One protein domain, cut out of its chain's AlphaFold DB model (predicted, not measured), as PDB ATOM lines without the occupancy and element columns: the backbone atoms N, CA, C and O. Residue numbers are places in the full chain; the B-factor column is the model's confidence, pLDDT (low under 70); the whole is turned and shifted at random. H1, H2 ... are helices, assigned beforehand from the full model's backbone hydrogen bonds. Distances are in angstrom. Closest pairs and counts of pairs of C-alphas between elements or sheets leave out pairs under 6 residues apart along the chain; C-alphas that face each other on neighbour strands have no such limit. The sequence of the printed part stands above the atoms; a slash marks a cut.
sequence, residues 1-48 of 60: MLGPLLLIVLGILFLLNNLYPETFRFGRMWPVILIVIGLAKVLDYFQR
ATOM      1  N   MET A   1     245.760 262.316 194.905       56.56
ATOM      2  CA  MET A   1     245.110 263.084 195.991       56.56
ATOM      3  C   MET A   1     244.976 262.214 197.247       56.56
ATOM      4  O   MET A   1     243.879 261.805 197.590       56.56
ATOM      5  N   LEU A   2     246.091 261.866 197.904       63.62
ATOM      6  CA  LEU A   2     246.104 260.958 199.072       63.62
ATOM      7  C   LEU A   2     246.136 261.697 200.423       63.62
ATOM      8  O   LEU A   2     245.716 261.150 201.437       63.62
ATOM      9  N   GLY A   3     246.580 262.958 200.430       69.81
ATOM     10  CA  GLY A   3     246.657 263.800 201.630       69.81
ATOM     11  C   GLY A   3     245.323 264.043 202.358       69.81
ATOM     12  O   GLY A   3     245.309 263.939 203.583       69.81
ATOM     13  N   PRO A   4     244.194 264.299 201.661       75.69
ATOM     14  CA  PRO A   4     242.921 264.589 202.329       75.69
ATOM     15  C   PRO A   4     242.407 263.411 203.160       75.69
ATOM     16  O   PRO A   4     241.911 263.596 204.266       75.69
ATOM     17  N   LEU A   5     242.568 262.188 202.651       74.38
ATOM     18  CA  LEU A   5     242.080 260.979 203.312       74.38
ATOM     19  C   LEU A   5     242.863 260.684 204.599       74.38
ATOM     20  O   LEU A   5     242.281 260.292 205.606       74.38
ATOM     21  N   LEU A   6     244.174 260.938 204.583       74.88
ATOM     22  CA  LEU A   6     245.047 260.777 205.744       74.88
ATOM     23  C   LEU A   6     244.703 261.793 206.847       74.88
ATOM     24  O   LEU A   6     244.654 261.430 208.022       74.88
ATOM     25  N   LEU A   7     244.372 263.033 206.462       81.75
ATOM     26  CA  LEU A   7     243.885 264.068 207.381       81.75
ATOM     27  C   LEU A   7     242.545 263.694 208.031       81.75
ATOM     28  O   LEU A   7     242.379 263.891 209.233       81.75
ATOM     29  N   ILE A   8     241.606 263.135 207.261       82.00
ATOM     30  CA  ILE A   8     240.288 262.720 207.769       82.00
ATOM     31  C   ILE A   8     240.440 261.599 208.804       82.00
ATOM     32  O   ILE A   8     239.855 261.672 209.885       82.00
ATOM     33  N   VAL A   9     241.259 260.588 208.509       78.00
ATOM     34  CA  VAL A   9     241.500 259.456 209.420       78.00
ATOM     35  C   VAL A   9     242.178 259.918 210.713       78.00
ATOM     36  O   VAL A   9     241.743 259.535 211.799       78.00
ATOM     37  N   LEU A  10     243.193 260.783 210.616       78.94
ATOM     38  CA  LEU A  10     243.844 261.381 211.787       78.94
ATOM     39  C   LEU A  10     242.880 262.241 212.611       78.94
ATOM     40  O   LEU A  10     242.887 262.152 213.838       78.94
ATOM     41  N   GLY A  11     242.033 263.036 211.955       79.56
ATOM     42  CA  GLY A  11     241.051 263.891 212.615       79.56
ATOM     43  C   GLY A  11     240.026 263.092 213.417       79.56
ATOM     44  O   GLY A  11     239.803 263.392 214.587       79.56
ATOM     45  N   ILE A  12     239.460 262.033 212.832       81.12
ATOM     46  CA  ILE A  12     238.495 261.157 213.517       81.12
ATOM     47  C   ILE A  12     239.153 260.462 214.714       81.12
ATOM     48  O   ILE A  12     238.555 260.380 215.786       81.12
ATOM     49  N   LEU A  13     240.396 259.999 214.556       74.44
ATOM     50  CA  LEU A  13     241.129 259.327 215.625       74.44
ATOM     51  C   LEU A  13     241.439 260.272 216.794       74.44
ATOM     52  O   LEU A  13     241.273 259.901 217.956       74.44
ATOM     53  N   PHE A  14     241.835 261.506 216.482       77.31
ATOM     54  CA  PHE A  14     242.066 262.558 217.465       77.31
ATOM     55  C   PHE A  14     240.778 262.929 218.208       77.31
ATOM     56  O   PHE A  14     240.783 263.021 219.434       77.31
ATOM     57  N   LEU A  15     239.661 263.068 217.485       81.88
ATOM     58  CA  LEU A  15     238.354 263.387 218.062       81.88
ATOM     59  C   LEU A  15     237.879 262.293 219.023       81.88
ATOM     60  O   LEU A  15     237.419 262.582 220.124       81.88
ATOM     61  N   LEU A  16     238.036 261.029 218.627       72.44
ATOM     62  CA  LEU A  16     237.601 259.882 219.417       72.44
ATOM     63  C   LEU A  16     238.472 259.670 220.666       72.44
ATOM     64  O   LEU A  16     237.960 259.256 221.706       72.44
ATOM     65  N   ASN A  17     239.767 259.982 220.573       68.50
ATOM     66  CA  ASN A  17     240.688 259.990 221.711       68.50
ATOM     67  C   ASN A  17     240.365 261.121 222.704       68.50
ATOM     68  O   ASN A  17     240.477 260.933 223.911       68.50
ATOM     69  N   ASN A  18     239.937 262.281 222.201       72.94
ATOM     70  CA  ASN A  18     239.595 263.443 223.022       72.94
ATOM     71  C   ASN A  18     238.225 263.290 223.712       72.94
ATOM     72  O   ASN A  18     238.055 263.712 224.849       72.94
ATOM     73  N   LEU A  19     237.259 262.634 223.057       73.94
ATOM     74  CA  LEU A  19     235.895 262.486 223.575       73.94
ATOM     75  C   LEU A  19     235.765 261.457 224.716       73.94
ATOM     76  O   LEU A  19     234.822 261.539 225.499       73.94
ATOM     77  N   TYR A  20     236.693 260.500 224.839       66.12
ATOM     78  CA  TYR A  20     236.604 259.420 225.838       66.12
ATOM     79  C   TYR A  20     237.894 259.202 226.655       66.12
ATOM     80  O   TYR A  20     238.374 258.069 226.730       66.12
ATOM     81  N   PRO A  21     238.448 260.229 227.323       61.34
ATOM     82  CA  PRO A  21     239.725 260.126 228.039       61.34
ATOM     83  C   PRO A  21     239.696 259.084 229.175       61.34
ATOM     84  O   PRO A  21     240.670 258.371 229.393       61.34
ATOM     85  N   GLU A  22     238.544 258.910 229.828       60.19
ATOM     86  CA  GLU A  22     238.330 257.992 230.960       60.19
ATOM     87  C   GLU A  22     238.209 256.503 230.550       60.19
ATOM     88  O   GLU A  22     238.376 255.603 231.371       60.19
ATOM     89  N   THR A  23     237.921 256.195 229.275       55.28
ATOM     90  CA  THR A  23     237.676 254.806 228.809       55.28
ATOM     91  C   THR A  23     238.903 254.164 228.139       55.28
ATOM     92  O   THR A  23     238.919 252.959 227.874       55.28
ATOM     93  N   PHE A  24     239.967 254.927 227.878       57.06
ATOM     94  CA  PHE A  24     241.183 254.462 227.194       57.06
ATOM     95  C   PHE A  24     242.185 253.766 228.146       57.06
ATOM     96  O   PHE A  24     243.387 254.018 228.131       57.06
ATOM     97  N   ARG A  25     241.721 252.820 228.972       54.19
ATOM     98  CA  ARG A  25     242.611 251.912 229.724       54.19
ATOM     99  C   ARG A  25     243.212 250.879 228.768       54.19
ATOM    100  O   ARG A  25     242.478 249.996 228.352       54.19
ATOM    101  N   PHE A  26     244.507 251.015 228.435       54.72
ATOM    102  CA  PHE A  26     245.497 250.076 227.838       54.72
ATOM    103  C   PHE A  26     245.089 249.095 226.700       54.72
ATOM    104  O   PHE A  26     245.877 248.867 225.790       54.72
ATOM    105  N   GLY A  27     243.872 248.558 226.659       60.56
ATOM    106  CA  GLY A  27     243.339 247.672 225.621       60.56
ATOM    107  C   GLY A  27     242.695 248.374 224.420       60.56
ATOM    108  O   GLY A  27     241.991 247.715 223.666       60.56
ATOM    109  N   ARG A  28     242.893 249.687 224.217       63.31
ATOM    110  CA  ARG A  28     242.350 250.449 223.064       63.31
ATOM    111  C   ARG A  28     243.415 251.216 222.257       63.31
ATOM    112  O   ARG A  28     243.070 251.926 221.325       63.31
ATOM    113  N   MET A  29     244.711 251.045 222.541       63.06
ATOM    114  CA  MET A  29     245.783 251.548 221.652       63.06
ATOM    115  C   MET A  29     245.956 250.698 220.382       63.06
ATOM    116  O   MET A  29     246.357 251.213 219.343       63.06
ATOM    117  N   TRP A  30     245.612 249.408 220.428       72.12
ATOM    118  CA  TRP A  30     245.711 248.500 219.278       72.12
ATOM    119  C   TRP A  30     244.941 248.942 218.011       72.12
ATOM    120  O   TRP A  30     245.512 248.789 216.929       72.12
ATOM    121  N   PRO A  31     243.725 249.541 218.058       71.12
ATOM    122  CA  PRO A  31     243.060 250.045 216.858       71.12
ATOM    123  C   PRO A  31     243.859 251.141 216.151       71.12
ATOM    124  O   PRO A  31     243.780 251.235 214.933       71.12
ATOM    125  N   VAL A  32     244.682 251.923 216.860       74.50
ATOM    126  CA  VAL A  32     245.554 252.929 216.230       74.50
ATOM    127  C   VAL A  32     246.599 252.254 215.345       74.50
ATOM    128  O   VAL A  32     246.757 252.617 214.182       74.50
ATOM    129  N   ILE A  33     247.267 251.227 215.873       76.06
ATOM    130  CA  ILE A  33     248.256 250.434 215.132       76.06
ATOM    131  C   ILE A  33     247.606 249.757 213.917       76.06
ATOM    132  O   ILE A  33     248.171 249.803 212.826       76.06
ATOM    133  N   LEU A  34     246.391 249.209 214.054       81.75
ATOM    134  CA  LEU A  34     245.648 248.639 212.924       81.75
ATOM    135  C   LEU A  34     245.246 249.674 211.871       81.75
ATOM    136  O   LEU A  34     245.297 249.360 210.685       81.75
ATOM    137  N   ILE A  35     244.874 250.893 212.270       78.69
ATOM    138  CA  ILE A  35     244.561 251.981 211.332       78.69
ATOM    139  C   ILE A  35     245.813 252.381 210.551       78.69
ATOM    140  O   ILE A  35     245.746 252.509 209.331       78.69
ATOM    141  N   VAL A  36     246.960 252.526 211.220       79.69
ATOM    142  CA  VAL A  36     248.239 252.846 210.563       79.69
ATOM    143  C   VAL A  36     248.635 251.743 209.575       79.69
ATOM    144  O   VAL A  36     248.954 252.039 208.425       79.69
ATOM    145  N   ILE A  37     248.550 250.472 209.982       81.12
ATOM    146  CA  ILE A  37     248.839 249.315 209.114       81.12
ATOM    147  C   ILE A  37     247.848 249.236 207.946       81.12
ATOM    148  O   ILE A  37     248.252 249.007 206.805       81.12
ATOM    149  N   GLY A  38     246.557 249.434 208.214       80.12
ATOM    150  CA  GLY A  38     245.501 249.442 207.205       80.12
ATOM    151  C   GLY A  38     245.721 250.544 206.175       80.12
ATOM    152  O   GLY A  38     245.643 250.288 204.976       80.12
ATOM    153  N   LEU A  39     246.088 251.745 206.620       78.38
ATOM    154  CA  LEU A  39     246.392 252.860 205.734       78.38
ATOM    155  C   LEU A  39     247.652 252.594 204.902       78.38
ATOM    156  O   LEU A  39     247.620 252.801 203.693       78.38
ATOM    157  N   ALA A  40     248.722 252.064 205.506       78.88
ATOM    158  CA  ALA A  40     249.929 251.657 204.781       78.88
ATOM    159  C   ALA A  40     249.618 250.606 203.699       78.88
ATOM    160  O   ALA A  40     250.032 250.758 202.553       78.88
ATOM    161  N   LYS A  41     248.802 249.593 204.022       80.25
ATOM    162  CA  LYS A  41     248.316 248.578 203.072       80.25
ATOM    163  C   LYS A  41     247.462 249.166 201.954       80.25
ATOM    164  O   LYS A  41     247.590 248.724 200.819       80.25
ATOM    165  N   VAL A  42     246.587 250.122 202.257       78.31
ATOM    166  CA  VAL A  42     245.752 250.807 201.260       78.31
ATOM    167  C   VAL A  42     246.626 251.646 200.332       78.31
ATOM    168  O   VAL A  42     246.465 251.554 199.122       78.31
ATOM    169  N   LEU A  43     247.596 252.395 200.865       73.12
ATOM    170  CA  LEU A  43     248.573 253.146 200.070       73.12
ATOM    171  C   LEU A  43     249.389 252.217 199.163       73.12
ATOM    172  O   LEU A  43     249.482 252.470 197.962       73.12
ATOM    173  N   ASP A  44     249.890 251.106 199.706       73.50
ATOM    174  CA  ASP A  44     250.566 250.058 198.938       73.50
ATOM    175  C   ASP A  44     249.647 249.437 197.883       73.50
ATOM    176  O   ASP A  44     250.088 249.155 196.775       73.50
ATOM    177  N   TYR A  45     248.370 249.209 198.195       73.00
ATOM    178  CA  TYR A  45     247.397 248.650 197.258       73.00
ATOM    179  C   TYR A  45     247.096 249.626 196.118       73.00
ATOM    180  O   TYR A  45     247.105 249.230 194.954       73.00
ATOM    181  N   PHE A  46     246.911 250.909 196.427       73.31
ATOM    182  CA  PHE A  46     246.732 251.959 195.426       73.31
ATOM    183  C   PHE A  46     247.983 252.146 194.557       73.31
ATOM    184  O   PHE A  46     247.849 252.408 193.365       73.31
ATOM    185  N   GLN A  47     249.188 251.947 195.103       69.25
ATOM    186  CA  GLN A  47     250.426 251.941 194.315       69.25
ATOM    187  C   GLN A  47     250.604 250.650 193.496       69.25
ATOM    188  O   GLN A  47     251.079 250.691 192.362       69.25
ATOM    189  N   ARG A  48     250.181 249.495 194.022       61.16
ATOM    190  CA  ARG A  48     250.190 248.207 193.305       61.16
ATOM    191  C   ARG A  48     249.128 248.136 192.211       61.16
ATOM    192  O   ARG A  48     249.326 247.405 191.246       61.16
TER     193      ARG A  48
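What this domain is: This is residues 1 to 48 of the 60 residues of the protein "DUF5668 domain-containing protein" of Acidobacteria bacterium (UniProt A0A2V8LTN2). Two long helices, H1 and H2, lie side by side and run opposite ways, like a long U whose open end holds both ends of the printed part. At the other end residues 18 to 27 stick out, of which 18 to 19 belong to H1 and 20 to 27 to the loop that joins it to H2. The printed part has 48 residues with two named helices, H1 then H2, and no named strand; its class is all helix. It is loose, with a radius of gyration of the C-alphas of 12.7 A, and a rod in outline, spanning 40 by 20 by 6 A.

Where its parts are: H1 is residues 3 to 19, 24.5 A from C-alpha 3 at (246.657, 263.800, 201.630) to C-alpha 19. H2 is residues 30 to 48, 26.4 A long, ending with C-alpha 48 at (250.190, 248.207, 193.305).

How they stand to each other: H1 and H2 are close but not clearly touching; their closest C-alphas, of Leu 13 and Val 32, are 7.8 A apart. They run opposite ways at a shallow tilt of 8 degrees. In H1 and H2 every O i to N i+4 pair is within hydrogen-bond range.

The domain as a whole: The C-alphas farthest apart, of Glu 22 and Arg 48, are 40.7 A apart. The printed part has no cut, and the link from H1 to H2 is short, with 10 residues. The pLDDT is under 70 at residues 1 to 3, 17, 20 to 29 and 47 to 48.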